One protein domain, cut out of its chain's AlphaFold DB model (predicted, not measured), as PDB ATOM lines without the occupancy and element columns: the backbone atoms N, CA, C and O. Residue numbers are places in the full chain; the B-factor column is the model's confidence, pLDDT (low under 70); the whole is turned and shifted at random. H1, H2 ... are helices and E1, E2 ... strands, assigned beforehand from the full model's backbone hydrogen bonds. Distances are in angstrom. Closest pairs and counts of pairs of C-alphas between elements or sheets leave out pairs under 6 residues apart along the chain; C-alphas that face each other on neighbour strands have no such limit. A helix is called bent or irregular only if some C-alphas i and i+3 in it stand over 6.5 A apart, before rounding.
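AT A GLANCE: This is residues 21 to 130 of the 220 residues of the protein "DUF1254 domain-containing protein" of Microbacterium sp. NIBRBAC000506063 (UniProt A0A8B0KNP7). The model is an open, loosely built frame: a small parallel pair of strands, E1 and E2, and the helix H1 belong to one part, the row of helices H2, H3 and H4 along the chain makes another, and a long stretch without named elements, residues 69 to 98, joins the two. No helix touches another helix, and H2 and H3 follow each other round a corner. The printed part has 110 residues, with two named strands and then four named helices in the order E1, E2, H1, H2, H3, H4; its class is mostly helix, though under half of the residues are in named elements. It is only just loose, close to extended, with a radius of gyration of the C-alphas of 19.3 A and spans of 49 by 42 by 33 A.

HOW THE PARTS SIT: E1, residues 21 to 24, and E2, residues 36 to 40, are parallel neighbours, with 32 degrees between their directions. C-alphas 22 and 38 face each other at 4.9 A. N 22 and O 37, 2.9 A apart, and N 39 and O 22, 2.8 A apart, are within hydrogen-bond range. H1, residues 57 to 68, is apart from E1. H2, residues 99 to 105, is apart from H1. H3, residues 108 to 121, is close to H2 but not clearly touching it; their closest C-alphas, those of Val 103 and Phe 111, are 7.4 A apart. H2 and H3 run opposite ways at a steep tilt of 46 degrees. H4, residues 125 to 130, is apart from H3 and from both strands. Each O i to N i+4 pair is within hydrogen-bond range in H2 and H3, against 6 of 8 in H1 and 0 of 2 in H4, where 1 of 3 O i to N i+3 pairs is within range.

IN THESE COORDINATES: E1 begins at C-alpha 21 (-129.215, -83.074, 136.720), and E2 measures 12.5 A. H1, 17.3 A long, begins at C-alpha 57 (-132.867, -86.825, 165.519); it is irregular, with C-alphas 58 and 61 7.1 A apart. H2 measures 10.1 A and H3 20.4 A. H4 is neither bent nor irregular, but only just: C-alphas 126 and 129 are 6.1 A apart. It ends at C-alpha 130 (-150.531, -67.694, 123.697).

THE WHOLE: The two C-alphas farthest apart, those of Ala 58 and Val 109, are 51.4 A from each other. The printed part has no cut. The links E1 to E2, E2 to H1 and H1 to H2 are long; the others are tight. Residues 87 to 92 stand free. Mean pLDDT of the printed part is 84.8; residues 81 to 91 and 124 to 130 are under 70.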
ATOM      1  N   LEU A  21    -128.174 -83.856 137.389       94.50
ATOM      2  CA  LEU A  21    -129.215 -83.074 136.720       94.50
ATOM      3  C   LEU A  21    -128.577 -81.880 136.011       94.50
ATOM      4  O   LEU A  21    -127.884 -81.086 136.645       94.50
ATOM      5  N   VAL A  22    -128.857 -81.715 134.720       94.88
ATOM      6  CA  VAL A  22    -128.305 -80.619 133.913       94.88
ATOM      7  C   VAL A  22    -129.411 -79.632 133.568       94.88
ATOM      8  O   VAL A  22    -130.304 -79.923 132.773       94.88
ATOM      9  N   LEU A  23    -129.343 -78.448 134.174       93.81
ATOM     10  CA  LEU A  23    -130.250 -77.331 133.912       93.81
ATOM     11  C   LEU A  23    -129.698 -76.476 132.769       93.81
ATOM     12  O   LEU A  23    -128.551 -76.040 132.821       93.81
ATOM     13  N   THR A  24    -130.518 -76.200 131.754       93.06
ATOM     14  CA  THR A  24    -130.088 -75.410 130.581       93.06
ATOM     15  C   THR A  24    -131.041 -74.252 130.299       93.06
ATOM     16  O   THR A  24    -132.247 -74.408 130.498       93.06
ATOM     17  N   PRO A  25    -130.544 -73.083 129.854       90.75
ATOM     18  CA  PRO A  25    -131.406 -71.961 129.512       90.75
ATOM     19  C   PRO A  25    -132.171 -72.211 128.197       90.75
ATOM     20  O   PRO A  25    -131.773 -73.061 127.393       90.75
ATOM     21  N   PRO A  26    -133.243 -71.443 127.926       89.25
ATOM     22  CA  PRO A  26    -133.946 -71.506 126.648       89.25
ATOM     23  C   PRO A  26    -133.002 -71.297 125.458       89.25
ATOM     24  O   PRO A  26    -132.208 -70.358 125.455       89.25
ATOM     25  N   GLY A  27    -133.120 -72.142 124.432       88.31
ATOM     26  CA  GLY A  27    -132.323 -72.033 123.203       88.31
ATOM     27  C   GLY A  27    -130.875 -72.520 123.322       88.31
ATOM     28  O   GLY A  27    -130.106 -72.347 122.381       88.31
ATOM     29  N   TRP A  28    -130.492 -73.128 124.447       91.38
ATOM     30  CA  TRP A  28    -129.193 -73.782 124.582       91.38
ATOM     31  C   TRP A  28    -129.063 -74.976 123.622       91.38
ATOM     32  O   TRP A  28    -130.005 -75.752 123.469       91.38
ATOM     33  N   ALA A  29    -127.893 -75.112 122.988       89.12
ATOM     34  CA  ALA A  29    -127.623 -76.091 121.930       89.12
ATOM     35  C   ALA A  29    -126.307 -76.869 122.145       89.12
ATOM     36  O   ALA A  29    -125.641 -77.239 121.183       89.12
ATOM     37  N   GLY A  30    -125.899 -77.062 123.401       88.62
ATOM     38  CA  GLY A  30    -124.734 -77.882 123.731       88.62
ATOM     39  C   GLY A  30    -125.079 -79.364 123.876       88.62
ATOM     40  O   GLY A  30    -126.223 -79.783 123.693       88.62
ATOM     41  N   GLU A  31    -124.073 -80.151 124.238       90.62
ATOM     42  CA  GLU A  31    -124.224 -81.573 124.531       90.62
ATOM     43  C   GLU A  31    -124.389 -81.797 126.034       90.62
ATOM     44  O   GLU A  31    -123.757 -81.126 126.855       90.62
ATOM     45  N   VAL A  32    -125.292 -82.703 126.398       91.75
ATOM     46  CA  VAL A  32    -125.507 -83.108 127.788       91.75
ATOM     47  C   VAL A  32    -124.654 -84.352 128.025       91.75
ATOM     48  O   VAL A  32    -124.809 -85.298 127.257       91.75
ATOM     49  N   PRO A  33    -123.783 -84.369 129.052       89.50
ATOM     50  CA  PRO A  33    -122.975 -85.539 129.361       89.50
ATOM     51  C   PRO A  33    -123.825 -86.794 129.545       89.50
ATOM     52  O   PRO A  33    -124.944 -86.727 130.071       89.50
ATOM     53  N   ASP A  34    -123.257 -87.936 129.170       86.50
ATOM     54  CA  ASP A  34    -123.857 -89.236 129.444       86.50
ATOM     55  C   ASP A  34    -124.161 -89.382 130.946       86.50
ATOM     56  O   ASP A  34    -123.505 -88.785 131.802       86.50
ATOM     57  N   GLU A  35    -125.207 -90.143 131.270       86.81
ATOM     58  CA  GLU A  35    -125.699 -90.368 132.643       86.81
ATOM     59  C   GLU A  35    -126.368 -89.154 133.326       86.81
ATOM     60  O   GLU A  35    -126.957 -89.299 134.402       86.81
ATOM     61  N   CYS A  36    -126.378 -87.974 132.694       92.88
ATOM     62  CA  CYS A  36    -127.105 -86.807 133.194       92.88
ATOM     63  C   CYS A  36    -128.558 -86.744 132.703       92.88
ATOM     64  O   CYS A  36    -128.875 -86.997 131.540       92.88
ATOM     65  N   VAL A  37    -129.463 -86.292 133.574       93.12
ATOM     66  CA  VAL A  37    -130.844 -85.967 133.202       93.12
ATOM     67  C   VAL A  37    -130.926 -84.504 132.780       93.12
ATOM     68  O   VAL A  37    -130.723 -83.594 133.589       93.12
ATOM     69  N   HIS A  38    -131.265 -84.268 131.516       94.38
ATOM     70  CA  HIS A  38    -131.457 -82.923 130.978       94.38
ATOM     71  C   HIS A  38    -132.783 -82.304 131.437       94.38
ATOM     72  O   HIS A  38    -133.853 -82.888 131.264       94.38
ATOM     73  N   ILE A  39    -132.719 -81.095 131.993       94.88
ATOM     74  CA  ILE A  39    -133.876 -80.299 132.404       94.88
ATOM     75  C   ILE A  39    -133.817 -78.938 131.683       94.88
ATOM     76  O   ILE A  39    -133.093 -78.032 132.114       94.88
ATOM     77  N   PRO A  40    -134.581 -78.746 130.590       92.62
ATOM     78  CA  PRO A  40    -134.651 -77.461 129.906       92.62
ATOM     79  C   PRO A  40    -135.453 -76.458 130.741       92.62
ATOM     80  O   PRO A  40    -136.645 -76.643 131.005       92.62
ATOM     81  N   ALA A  41    -134.803 -75.376 131.165       91.19
ATOM     82  CA  ALA A  41    -135.447 -74.320 131.922       91.19
ATOM     83  C   ALA A  41    -136.233 -73.388 130.985       91.19
ATOM     84  O   ALA A  41    -135.719 -72.973 129.946       91.19
ATOM     85  N   PRO A  42    -137.459 -72.978 131.355       86.81
ATOM     86  CA  PRO A  42    -138.251 -72.048 130.550       86.81
ATOM     87  C   PRO A  42    -137.732 -70.604 130.616       86.81
ATOM     88  O   PRO A  42    -138.130 -69.773 129.800       86.81
ATOM     89  N   THR A  43    -136.881 -70.280 131.591       86.00
ATOM     90  CA  THR A  43    -136.305 -68.949 131.814       86.00
ATOM     91  C   THR A  43    -134.846 -69.058 132.236       86.00
ATOM     92  O   THR A  43    -134.435 -70.072 132.786       86.00
ATOM     93  N   VAL A  44    -134.077 -67.983 132.038       85.12
ATOM     94  CA  VAL A  44    -132.668 -67.911 132.477       85.12
ATOM     95  C   VAL A  44    -132.508 -67.843 134.003       85.12
ATOM     96  O   VAL A  44    -131.447 -68.153 134.524       85.12
ATOM     97  N   TYR A  45    -133.572 -67.473 134.725       85.56
ATOM     98  CA  TYR A  45    -133.624 -67.512 136.187       85.56
ATOM     99  C   TYR A  45    -134.390 -68.749 136.635       85.56
ATOM    100  O   TYR A  45    -135.542 -68.929 136.231       85.56
ATOM    101  N   VAL A  46    -133.774 -69.567 137.483       88.25
ATOM    102  CA  VAL A  46    -134.357 -70.800 138.020       88.25
ATOM    103  C   VAL A  46    -134.117 -70.887 139.514       88.25
ATOM    104  O   VAL A  46    -133.082 -70.448 140.006       88.25
ATOM    105  N   TRP A  47    -135.083 -71.451 140.232       89.25
ATOM    106  CA  TRP A  47    -134.958 -71.747 141.654       89.25
ATOM    107  C   TRP A  47    -134.972 -73.259 141.842       89.25
ATOM    108  O   TRP A  47    -135.901 -73.931 141.391       89.25
ATOM    109  N   ALA A  48    -133.948 -73.781 142.513       91.12
ATOM    110  CA  ALA A  48    -133.882 -75.167 142.949       91.12
ATOM    111  C   ALA A  48    -134.173 -75.220 144.452       91.12
ATOM    112  O   ALA A  48    -133.534 -74.525 145.238       91.12
ATOM    113  N   ILE A  49    -135.159 -76.025 144.849       92.25
ATOM    114  CA  ILE A  49    -135.552 -76.185 146.251       92.25
ATOM    115  C   ILE A  49    -135.386 -77.657 146.618       92.25
ATOM    116  O   ILE A  49    -136.199 -78.496 146.230       92.25
ATOM    117  N   GLY A  50    -134.332 -77.958 147.375       93.12
ATOM    118  CA  GLY A  50    -134.107 -79.277 147.959       93.12
ATOM    119  C   GLY A  50    -134.890 -79.437 149.259       93.12
ATOM    120  O   GLY A  50    -134.874 -78.554 150.116       93.12
ATOM    121  N   ARG A  51    -135.587 -80.563 149.417       93.38
ATOM    122  CA  ARG A  51    -136.229 -80.948 150.680       93.38
ATOM    123  C   ARG A  51    -135.808 -82.363 151.029       93.38
ATOM    124  O   ARG A  51    -136.218 -83.304 150.358       93.38
ATOM    125  N   THR A  52    -135.024 -82.493 152.089       94.12
ATOM    126  CA  THR A  52    -134.615 -83.790 152.628       94.12
ATOM    127  C   THR A  52    -135.556 -84.168 153.764       94.12
ATOM    128  O   THR A  52    -135.773 -83.377 154.680       94.12
ATOM    129  N   GLN A  53    -136.153 -85.356 153.692       93.19
ATOM    130  CA  GLN A  53    -136.997 -85.865 154.771       93.19
ATOM    131  C   GLN A  53    -136.127 -86.334 155.942       93.19
ATOM    132  O   GLN A  53    -135.103 -86.978 155.745       93.19
ATOM    133  N   THR A  54    -136.581 -86.054 157.160       95.12
ATOM    134  CA  THR A  54    -136.058 -86.626 158.404       95.12
ATOM    135  C   THR A  54    -137.239 -87.090 159.250       95.12
ATOM    136  O   THR A  54    -138.260 -86.400 159.304       95.12
ATOM    137  N   ASN A  55    -137.133 -88.256 159.884       95.81
ATOM    138  CA  ASN A  55    -138.159 -88.779 160.793       95.81
ATOM    139  C   ASN A  55    -137.826 -88.501 162.268       95.81
ATOM    140  O   ASN A  55    -138.582 -88.891 163.156       95.81
ATOM    141  N   GLY A  56    -136.707 -87.826 162.541       95.94
ATOM    142  CA  GLY A  56    -136.291 -87.446 163.884       95.94
ATOM    143  C   GLY A  56    -134.771 -87.357 164.036       95.94
ATOM    144  O   GLY A  56    -134.033 -87.575 163.073       95.94
ATOM    145  N   PRO A  57    -134.285 -87.083 165.261       97.31
ATOM    146  CA  PRO A  57    -132.867 -86.825 165.519       97.31
ATOM    147  C   PRO A  57    -131.905 -87.944 165.107       97.31
ATOM    148  O   PRO A  57    -130.745 -87.670 164.816       97.31
ATOM    149  N   ALA A  58    -132.376 -89.194 165.053       97.38
ATOM    150  CA  ALA A  58    -131.573 -90.330 164.605       97.38
ATOM    151  C   ALA A  58    -131.129 -90.212 163.133       97.38
ATOM    152  O   ALA A  58    -130.054 -90.691 162.782       97.38
ATOM    153  N   ASP A  59    -131.913 -89.528 162.293       97.19
ATOM    154  CA  ASP A  59    -131.626 -89.379 160.862       97.19
ATOM    155  C   ASP A  59    -130.672 -88.206 160.575       97.19
ATOM    156  O   ASP A  59    -130.173 -88.081 159.459       97.19
ATOM    157  N   PHE A  60    -130.399 -87.332 161.553       97.06
ATOM    158  CA  PHE A  60    -129.666 -86.081 161.315       97.06
ATOM    159  C   PHE A  60    -128.256 -86.309 160.775       97.06
ATOM    160  O   PHE A  60    -127.841 -85.611 159.858       97.06
ATOM    161  N   ALA A  61    -127.539 -87.317 161.277       97.69
ATOM    162  CA  ALA A  61    -126.208 -87.633 160.763       97.69
ATOM    163  C   ALA A  61    -126.246 -88.021 159.271       97.69
ATOM    164  O   ALA A  61    -125.401 -87.574 158.500       97.69
ATOM    165  N   ALA A  62    -127.249 -88.801 158.855       96.38
ATOM    166  CA  ALA A  62    -127.418 -89.209 157.462       96.38
ATOM    167  C   ALA A  62    -127.894 -88.051 156.570       96.38
ATOM    168  O   ALA A  62    -127.418 -87.906 155.447       96.38
ATOM    169  N   VAL A  63    -128.801 -87.202 157.068       96.62
ATOM    170  CA  VAL A  63    -129.268 -86.004 156.351       96.62
ATOM    171  C   VAL A  63    -128.129 -85.018 156.127       96.62
ATOM    172  O   VAL A  63    -128.000 -84.508 155.017       96.62
ATOM    173  N   ASN A  64    -127.291 -84.784 157.139       96.56
ATOM    174  CA  ASN A  64    -126.138 -83.898 157.014       96.56
ATOM    175  C   ASN A  64    -125.136 -84.452 155.999       96.56
ATOM    176  O   ASN A  64    -124.733 -83.724 155.103       96.56
ATOM    177  N   ALA A  65    -124.823 -85.751 156.064       96.56
ATOM    178  CA  ALA A  65    -123.953 -86.389 155.076       96.56
ATOM    179  C   ALA A  65    -124.512 -86.261 153.644       96.56
ATOM    180  O   ALA A  65    -123.783 -85.903 152.728       96.56
ATOM    181  N   PHE A  66    -125.820 -86.470 153.456       94.75
ATOM    182  CA  PHE A  66    -126.475 -86.246 152.164       94.75
ATOM    183  C   PHE A  66    -126.365 -84.788 151.695       94.75
ATOM    184  O   PHE A  66    -126.131 -84.542 150.516       94.75
ATOM    185  N   GLN A  67    -126.555 -83.819 152.595       94.94
ATOM    186  CA  GLN A  67    -126.454 -82.392 152.274       94.94
ATOM    187  C   GLN A  67    -125.023 -81.978 151.911       94.94
ATOM    188  O   GLN A  67    -124.856 -81.193 150.980       94.94
ATOM    189  N   ASP A  68    -124.022 -82.529 152.599       95.19
ATOM    190  CA  ASP A  68    -122.599 -82.278 152.339       95.19
ATOM    191  C   ASP A  68    -122.159 -82.793 150.955       95.19
ATOM    192  O   ASP A  68    -121.246 -82.236 150.340       95.19
ATOM    193  N   ASP A  69    -122.838 -83.821 150.438       93.75
ATOM    194  CA  ASP A  69    -122.572 -84.406 149.123       93.75
ATOM    195  C   ASP A  69    -123.291 -83.694 147.961       93.75
ATOM    196  O   ASP A  69    -122.996 -83.975 146.795       93.75
ATOM    197  N   LEU A  70    -124.203 -82.749 148.230       92.69
ATOM    198  CA  LEU A  70    -124.861 -81.971 147.175       92.69
ATOM    199  C   LEU A  70    -123.877 -81.000 146.514       92.69
ATOM    200  O   LEU A  70    -123.238 -80.174 147.168       92.69
ATOM    201  N   ARG A  71    -123.799 -81.057 145.181       90.94
ATOM    202  CA  ARG A  71    -122.888 -80.233 144.376       90.94
ATOM    203  C   ARG A  71    -123.643 -79.455 143.312       90.94
ATOM    204  O   ARG A  71    -124.632 -79.925 142.754       90.94
ATOM    205  N   ILE A  72    -123.146 -78.253 143.038       90.69
ATOM    206  CA  ILE A  72    -123.538 -77.442 141.888       90.69
ATOM    207  C   ILE A  72    -122.255 -77.163 141.123       90.69
ATOM    208  O   ILE A  72    -121.297 -76.640 141.689       90.69
ATOM    209  N   GLU A  73    -122.248 -77.540 139.852       88.62
ATOM    210  CA  GLU A  73    -121.088 -77.473 138.971       88.62
ATOM    211  C   GLU A  73    -121.532 -76.922 137.615       88.62
ATOM    212  O   GLU A  73    -122.694 -77.067 137.218       88.62
ATOM    213  N   ARG A  74    -120.623 -76.247 136.908       88.50
ATOM    214  CA  ARG A  74    -120.888 -75.840 135.530       88.50
ATOM    215  C   ARG A  74    -120.591 -77.009 134.606       88.50
ATOM    216  O   ARG A  74    -119.639 -77.750 134.818       88.50
ATOM    217  N   ILE A  75    -121.364 -77.110 133.528       86.19
ATOM    218  CA  ILE A  75    -121.172 -78.150 132.510       86.19
ATOM    219  C   ILE A  75    -119.798 -78.066 131.821       86.19
ATOM    220  O   ILE A  75    -119.285 -79.072 131.352       86.19
ATOM    221  N   ASP A  76    -119.190 -76.876 131.783       84.00
ATOM    222  CA  ASP A  76    -117.856 -76.633 131.220       84.00
ATOM    223  C   ASP A  76    -116.710 -76.906 132.215       84.00
ATOM    224  O   ASP A  76    -115.549 -76.656 131.895       84.00
ATOM    225  N   GLY A  77    -117.016 -77.394 133.423       81.12
ATOM    226  CA  GLY A  77    -116.035 -77.628 134.486       81.12
ATOM    227  C   GLY A  77    -115.492 -76.351 135.137       81.12
ATOM    228  O   GLY A  77    -114.603 -76.427 135.985       81.12
ATOM    229  N   GLY A  78    -116.007 -75.175 134.761       76.25
ATOM    230  CA  GLY A  78    -115.692 -73.914 135.424       76.25
ATOM    231  C   GLY A  78    -116.305 -73.825 136.824       76.25
ATOM    232  O   GLY A  78    -117.226 -74.567 137.177       76.25
ATOM    233  N   ASP A  79    -115.837 -72.865 137.625       72.19
ATOM    234  CA  ASP A  79    -116.394 -72.645 138.960       72.19
ATOM    235  C   ASP A  79    -117.872 -72.227 138.875       72.19
ATOM    236  O   ASP A  79    -118.231 -71.228 138.246       72.19
ATOM    237  N   ALA A  80    -118.746 -73.008 139.507       72.38
ATOM    238  CA  ALA A  80    -120.168 -72.696 139.618       72.38
ATOM    239  C   ALA A  80    -120.463 -71.625 140.669       72.38
ATOM    240  O   ALA A  80    -121.563 -71.066 140.678       72.38
ATOM    241  N   ARG A  81    -119.497 -71.309 141.538       66.69
ATOM    242  CA  ARG A  81    -119.583 -70.193 142.479       66.69
ATOM    243  C   ARG A  81    -119.336 -68.885 141.739       66.69
ATOM    244  O   ARG A  81    -118.314 -68.231 141.908       66.69
ATOM    245  N   VAL A  82    -120.308 -68.463 140.939       60.28
ATOM    246  CA  VAL A  82    -120.384 -67.051 140.567       60.28
ATOM    247  C   VAL A  82    -120.923 -66.319 141.788       60.28
ATOM    248  O   VAL A  82    -122.132 -66.218 141.996       60.28
ATOM    249  N   HIS A  83    -120.016 -65.844 142.638       55.75
ATOM    250  CA  HIS A  83    -120.355 -64.739 143.517       55.75
ATOM    251  C   HIS A  83    -120.673 -63.565 142.596       55.75
ATOM    252  O   HIS A  83    -119.792 -63.100 141.879       55.75
ATOM    253  N   ALA A  84    -121.936 -63.133 142.550       58.22
ATOM    254  CA  ALA A  84    -122.222 -61.810 142.021       58.22
ATOM    255  C   ALA A  84    -121.404 -60.844 142.880       58.22
ATOM    256  O   ALA A  84    -121.624 -60.783 144.095       58.22
ATOM    257  N   ASP A  85    -120.403 -60.195 142.286       56.25
ATOM    258  CA  ASP A  85    -119.620 -59.228 143.031       56.25
ATOM    259  C   ASP A  85    -120.569 -58.090 143.409       56.25
ATOM    260  O   ASP A  85    -121.356 -57.611 142.589       56.25
ATOM    261  N   ILE A  86    -120.523 -57.665 144.668       58.44
ATOM    262  CA  ILE A  86    -121.288 -56.502 145.124       58.44
ATOM    263  C   ILE A  86    -120.901 -55.282 144.271       58.44
ATOM    264  O   ILE A  86    -121.736 -54.408 144.045       58.44
ATOM    265  N   ALA A  87    -119.673 -55.258 143.741       61.19
ATOM    266  CA  ALA A  87    -119.190 -54.245 142.811       61.19
ATOM    267  C   ALA A  87    -119.960 -54.184 141.475       61.19
ATOM    268  O   ALA A  87    -120.009 -53.116 140.867       61.19
ATOM    269  N   ASP A  88    -120.589 -55.282 141.040       65.19
ATOM    270  CA  ASP A  88    -121.392 -55.334 139.808       65.19
ATOM    271  C   ASP A  88    -122.837 -54.850 140.022       65.19
ATOM    272  O   ASP A  88    -123.627 -54.756 139.074       65.19
ATOM    273  N   LEU A  89    -123.218 -54.547 141.267       65.12
ATOM    274  CA  LEU A  89    -124.550 -54.045 141.572       65.12
ATOM    275  C   LEU A  89    -124.681 -52.567 141.183       65.12
ATOM    276  O   LEU A  89    -123.754 -51.776 141.370       65.12
ATOM    277  N   PRO A  90    -125.861 -52.148 140.688       67.06
ATOM    278  CA  PRO A  90    -126.152 -50.738 140.478       67.06
ATOM    279  C   PRO A  90    -125.888 -49.927 141.752       67.06
ATOM    280  O   PRO A  90    -126.336 -50.299 142.841       67.06
ATOM    281  N   SER A  91    -125.195 -48.797 141.611       66.25
ATOM    282  CA  SER A  91    -124.948 -47.888 142.728       66.25
ATOM    283  C   SER A  91    -126.274 -47.402 143.330       66.25
ATOM    284  O   SER A  91    -127.187 -46.989 142.615       66.25
ATOM    285  N   GLY A  92    -126.391 -47.481 144.661       73.19
ATOM    286  CA  GLY A  92    -127.586 -47.060 145.405       73.19
ATOM    287  C   GLY A  92    -128.441 -48.188 145.993       73.19
ATOM    288  O   GLY A  92    -129.471 -47.892 146.593       73.19
ATOM    289  N   ILE A  93    -128.037 -49.455 145.860       73.44
ATOM    290  CA  ILE A  93    -128.673 -50.568 146.580       73.44
ATOM    291  C   ILE A  93    -127.978 -50.751 147.931       73.44
ATOM    292  O   ILE A  93    -126.796 -51.089 147.988       73.44
ATOM    293  N   ASP A  94    -128.716 -50.536 149.020       79.88
ATOM    294  CA  ASP A  94    -128.246 -50.858 150.365       79.88
ATOM    295  C   ASP A  94    -128.310 -52.375 150.590       79.88
ATOM    296  O   ASP A  94    -129.380 -52.953 150.775       79.88
ATOM    297  N   MET A  95    -127.141 -53.015 150.566       78.81
ATOM    298  CA  MET A  95    -126.987 -54.457 150.782       78.81
ATOM    299  C   MET A  95    -127.017 -54.861 152.263       78.81
ATOM    300  O   MET A  95    -126.955 -56.051 152.569       78.81
ATOM    301  N   THR A  96    -127.084 -53.897 153.185       85.94
ATOM    302  CA  THR A  96    -127.170 -54.145 154.632       85.94
ATOM    303  C   THR A  96    -128.610 -54.163 155.134       85.94
ATOM    304  O   THR A  96    -128.904 -54.791 156.153       85.94
ATOM    305  N   GLN A  97    -129.524 -53.520 154.406       87.00
ATOM    306  CA  GLN A  97    -130.937 -53.500 154.745       87.00
ATOM    307  C   GLN A  97    -131.608 -54.831 154.382       87.00
ATOM    308  O   GLN A  97    -131.408 -55.388 153.302       87.00
ATOM    309  N   GLU A  98    -132.463 -55.334 155.277       89.88
ATOM    310  CA  GLU A  98    -133.251 -56.533 154.998       89.88
ATOM    311  C   GLU A  98    -134.124 -56.315 153.743       89.88
ATOM    312  O   GLU A  98    -134.903 -55.352 153.709       89.88
ATOM    313  N   PRO A  99    -134.074 -57.212 152.734       89.19
ATOM    314  CA  PRO A  99    -134.823 -57.046 151.486       89.19
ATOM    315  C   PRO A  99    -136.324 -56.827 151.689       89.19
ATOM    316  O   PRO A  99    -136.950 -56.058 150.961       89.19
ATOM    317  N   LEU A 100    -136.908 -57.476 152.701       92.00
ATOM    318  CA  LEU A 100    -138.322 -57.321 153.030       92.00
ATOM    319  C   LEU A 100    -138.647 -55.897 153.497       92.00
ATOM    320  O   LEU A 100    -139.676 -55.342 153.116       92.00
ATOM    321  N   THR A 101    -137.750 -55.281 154.269       91.44
ATOM    322  CA  THR A 101    -137.897 -53.893 154.714       91.44
ATOM    323  C   THR A 101    -137.843 -52.939 153.525       91.44
ATOM    324  O   THR A 101    -138.687 -52.053 153.444       91.44
ATOM    325  N   ILE A 102    -136.925 -53.155 152.573       89.19
ATOM    326  CA  ILE A 102    -136.842 -52.352 151.339       89.19
ATOM    327  C   ILE A 102    -138.168 -52.411 150.576       89.19
ATOM    328  O   ILE A 102    -138.695 -51.385 150.165       89.19
ATOM    329  N   VAL A 103    -138.737 -53.607 150.396       90.62
ATOM    330  CA  VAL A 103    -140.005 -53.770 149.667       90.62
ATOM    331  C   VAL A 103    -141.169 -53.109 150.408       90.62
ATOM    332  O   VAL A 103    -142.009 -52.475 149.771       90.62
ATOM    333  N   ASN A 104    -141.213 -53.225 151.735       92.69
ATOM    334  CA  ASN A 104    -142.296 -52.679 152.554       92.69
ATOM    335  C   ASN A 104    -142.252 -51.151 152.699       92.69
ATOM    336  O   ASN A 104    -143.278 -50.551 153.014       92.69
ATOM    337  N   THR A 105    -141.098 -50.516 152.483       92.50
ATOM    338  CA  THR A 105    -140.976 -49.050 152.505       92.50
ATOM    339  C   THR A 105    -141.303 -48.395 151.164       92.50
ATOM    340  O   THR A 105    -141.473 -47.176 151.118       92.50
ATOM    341  N   LEU A 106    -141.426 -49.167 150.076       91.69
ATOM    342  CA  LEU A 106    -141.809 -48.628 148.770       91.69
ATOM    343  C   LEU A 106    -143.229 -48.061 148.804       91.69
ATOM    344  O   LEU A 106    -144.169 -48.681 149.307       91.69
ATOM    345  N   SER A 107    -143.411 -46.904 148.168       96.19
ATOM    346  CA  SER A 107    -144.752 -46.423 147.853       96.19
ATOM    347  C   SER A 107    -145.442 -47.390 146.883       96.19
ATOM    348  O   SER A 107    -144.789 -48.094 146.107       96.19
ATOM    349  N   ALA A 108    -146.777 -47.391 146.858       95.75
ATOM    350  CA  ALA A 108    -147.522 -48.202 145.893       95.75
ATOM    351  C   ALA A 108    -147.105 -47.897 144.440       95.75
ATOM    352  O   ALA A 108    -146.990 -48.811 143.622       95.75
ATOM    353  N   VAL A 109    -146.844 -46.622 144.120       96.25
ATOM    354  CA  VAL A 109    -146.424 -46.195 142.777       96.25
ATOM    355  C   VAL A 109    -145.061 -46.786 142.423       96.25
ATOM    356  O   VAL A 109    -144.923 -47.378 141.353       96.25
ATOM    357  N   ASP A 110    -144.083 -46.693 143.325       93.75
ATOM    358  CA  ASP A 110    -142.728 -47.202 143.086       93.75
ATOM    359  C   ASP A 110    -142.703 -48.725 142.996       93.75
ATOM    360  O   ASP A 110    -142.066 -49.284 142.099       93.75
ATOM    361  N   PHE A 111    -143.460 -49.398 143.868       93.69
ATOM    362  CA  PHE A 111    -143.611 -50.846 143.856       93.69
ATOM    363  C   PHE A 111    -144.143 -51.343 142.505       93.69
ATOM    364  O   PHE A 111    -143.511 -52.179 141.851       93.69
ATOM    365  N   PHE A 112    -145.276 -50.805 142.040       95.06
ATOM    366  CA  PHE A 112    -145.859 -51.234 140.767       95.06
ATOM    367  C   PHE A 112    -145.014 -50.798 139.566       95.06
ATOM    368  O   PHE A 112    -144.872 -51.576 138.620       95.06
ATOM    369  N   ALA A 113    -144.398 -49.611 139.592       93.56
ATOM    370  CA  ALA A 113    -143.488 -49.176 138.534       93.56
ATOM    371  C   ALA A 113    -142.277 -50.115 138.410       93.56
ATOM    372  O   ALA A 113    -141.915 -50.516 137.298       93.56
ATOM    373  N   TYR A 114    -141.683 -50.517 139.536       90.44
ATOM    374  CA  TYR A 114    -140.580 -51.472 139.564       90.44
ATOM    375  C   TYR A 114    -141.011 -52.857 139.069       90.44
ATOM    376  O   TYR A 114    -140.368 -53.414 138.175       90.44
ATOM    377  N   ALA A 115    -142.147 -53.370 139.548       90.06
ATOM    378  CA  ALA A 115    -142.703 -54.639 139.087       90.06
ATOM    379  C   ALA A 115    -142.945 -54.643 137.565       90.06
ATOM    380  O   ALA A 115    -142.574 -55.598 136.882       90.06
ATOM    381  N   MET A 116    -143.496 -53.563 137.000       91.38
ATOM    382  CA  MET A 116    -143.718 -53.449 135.551       91.38
ATOM    383  C   MET A 116    -142.418 -53.418 134.745       91.38
ATOM    384  O   MET A 116    -142.377 -53.977 133.647       91.38
ATOM    385  N   ARG A 117    -141.343 -52.810 135.268       89.81
ATOM    386  CA  ARG A 117    -140.014 -52.892 134.635       89.81
ATOM    387  C   ARG A 117    -139.519 -54.337 134.600       89.81
ATOM    388  O   ARG A 117    -139.121 -54.808 133.536       89.81
ATOM    389  N   LEU A 118    -139.622 -55.060 135.716       87.00
ATOM    390  CA  LEU A 118    -139.193 -56.460 135.800       87.00
ATOM    391  C   LEU A 118    -140.005 -57.393 134.894       87.00
ATOM    392  O   LEU A 118    -139.443 -58.321 134.312       87.00
ATOM    393  N   LEU A 119    -141.304 -57.144 134.711       86.69
ATOM    394  CA  LEU A 119    -142.133 -57.941 133.798       86.69
ATOM    395  C   LEU A 119    -141.710 -57.818 132.329       86.69
ATOM    396  O   LEU A 119    -141.893 -58.774 131.575       86.69
ATOM    397  N   LYS A 120    -141.130 -56.682 131.916       85.00
ATOM    398  CA  LYS A 120    -140.581 -56.521 130.558       85.00
ATOM    399  C   LYS A 120    -139.317 -57.352 130.351       85.00
ATOM    400  O   LYS A 120    -139.131 -57.910 129.277       85.00
ATOM    401  N   VAL A 121    -138.470 -57.433 131.378       82.69
ATOM    402  CA  VAL A 121    -137.199 -58.176 131.332       82.69
ATOM    403  C   VAL A 121    -137.424 -59.683 131.487       82.69
ATOM    404  O   VAL A 121    -136.703 -60.486 130.903       82.69
ATOM    405  N   HIS A 122    -138.443 -60.088 132.249       80.88
ATOM    406  CA  HIS A 122    -138.732 -61.493 132.544       80.88
ATOM    407  C   HIS A 122    -140.128 -61.907 132.055       80.88
ATOM    408  O   HIS A 122    -141.001 -62.213 132.882       80.88
ATOM    409  N   PRO A 123    -140.364 -61.953 130.729       73.94
ATOM    410  CA  PRO A 123    -141.645 -62.387 130.186       73.94
ATOM    411  C   PRO A 123    -141.975 -63.814 130.638       73.94
ATOM    412  O   PRO A 123    -141.090 -64.640 130.870       73.94
ATOM    413  N   ARG A 124    -143.266 -64.126 130.794       67.19
ATOM    414  CA  ARG A 124    -143.689 -65.491 131.126       67.19
ATOM    415  C   ARG A 124    -143.707 -66.353 129.879       67.19
ATOM    416  O   ARG A 124    -144.656 -66.273 129.105       67.19
ATOM    417  N   THR A 125    -142.737 -67.245 129.754       65.00
ATOM    418  CA  THR A 125    -142.570 -68.142 128.602       65.00
ATOM    419  C   THR A 125    -143.821 -68.987 128.299       65.00
ATOM    420  O   THR A 125    -144.115 -69.261 127.141       65.00
ATOM    421  N   SER A 126    -144.635 -69.336 129.306       55.50
ATOM    422  CA  SER A 126    -145.856 -70.147 129.132       55.50
ATOM    423  C   SER A 126    -147.132 -69.362 128.770       55.50
ATOM    424  O   SER A 126    -148.116 -69.962 128.319       55.50
ATOM    425  N   LEU A 127    -147.151 -68.035 128.946       45.84
ATOM    426  CA  LEU A 127    -148.312 -67.177 128.641       45.84
ATOM    427  C   LEU A 127    -148.064 -66.301 127.407       45.84
ATOM    428  O   LEU A 127    -148.996 -66.046 126.645       45.84
ATOM    429  N   THR A 128    -146.821 -65.896 127.144       47.84
ATOM    430  CA  THR A 128    -146.482 -65.074 125.973       47.84
ATOM    431  C   THR A 128    -146.535 -65.842 124.654       47.84
ATOM    432  O   THR A 128    -146.791 -65.222 123.626       47.84
ATOM    433  N   ALA A 129    -146.413 -67.174 124.659       46.22
ATOM    434  CA  ALA A 129    -146.666 -67.985 123.462       46.22
ATOM    435  C   ALA A 129    -148.146 -67.959 123.027       46.22
ATOM    436  O   ALA A 129    -148.443 -68.064 121.843       46.22
ATOM    437  N   ARG A 130    -149.083 -67.785 123.974       39.00
ATOM    438  CA  ARG A 130    -150.531 -67.694 123.697       39.00
ATOM    439  C   ARG A 130    -151.038 -66.266 123.491       39.00
ATOM    440  O   ARG A 130    -152.068 -66.093 122.853       39.00
TER     441      ARG A 130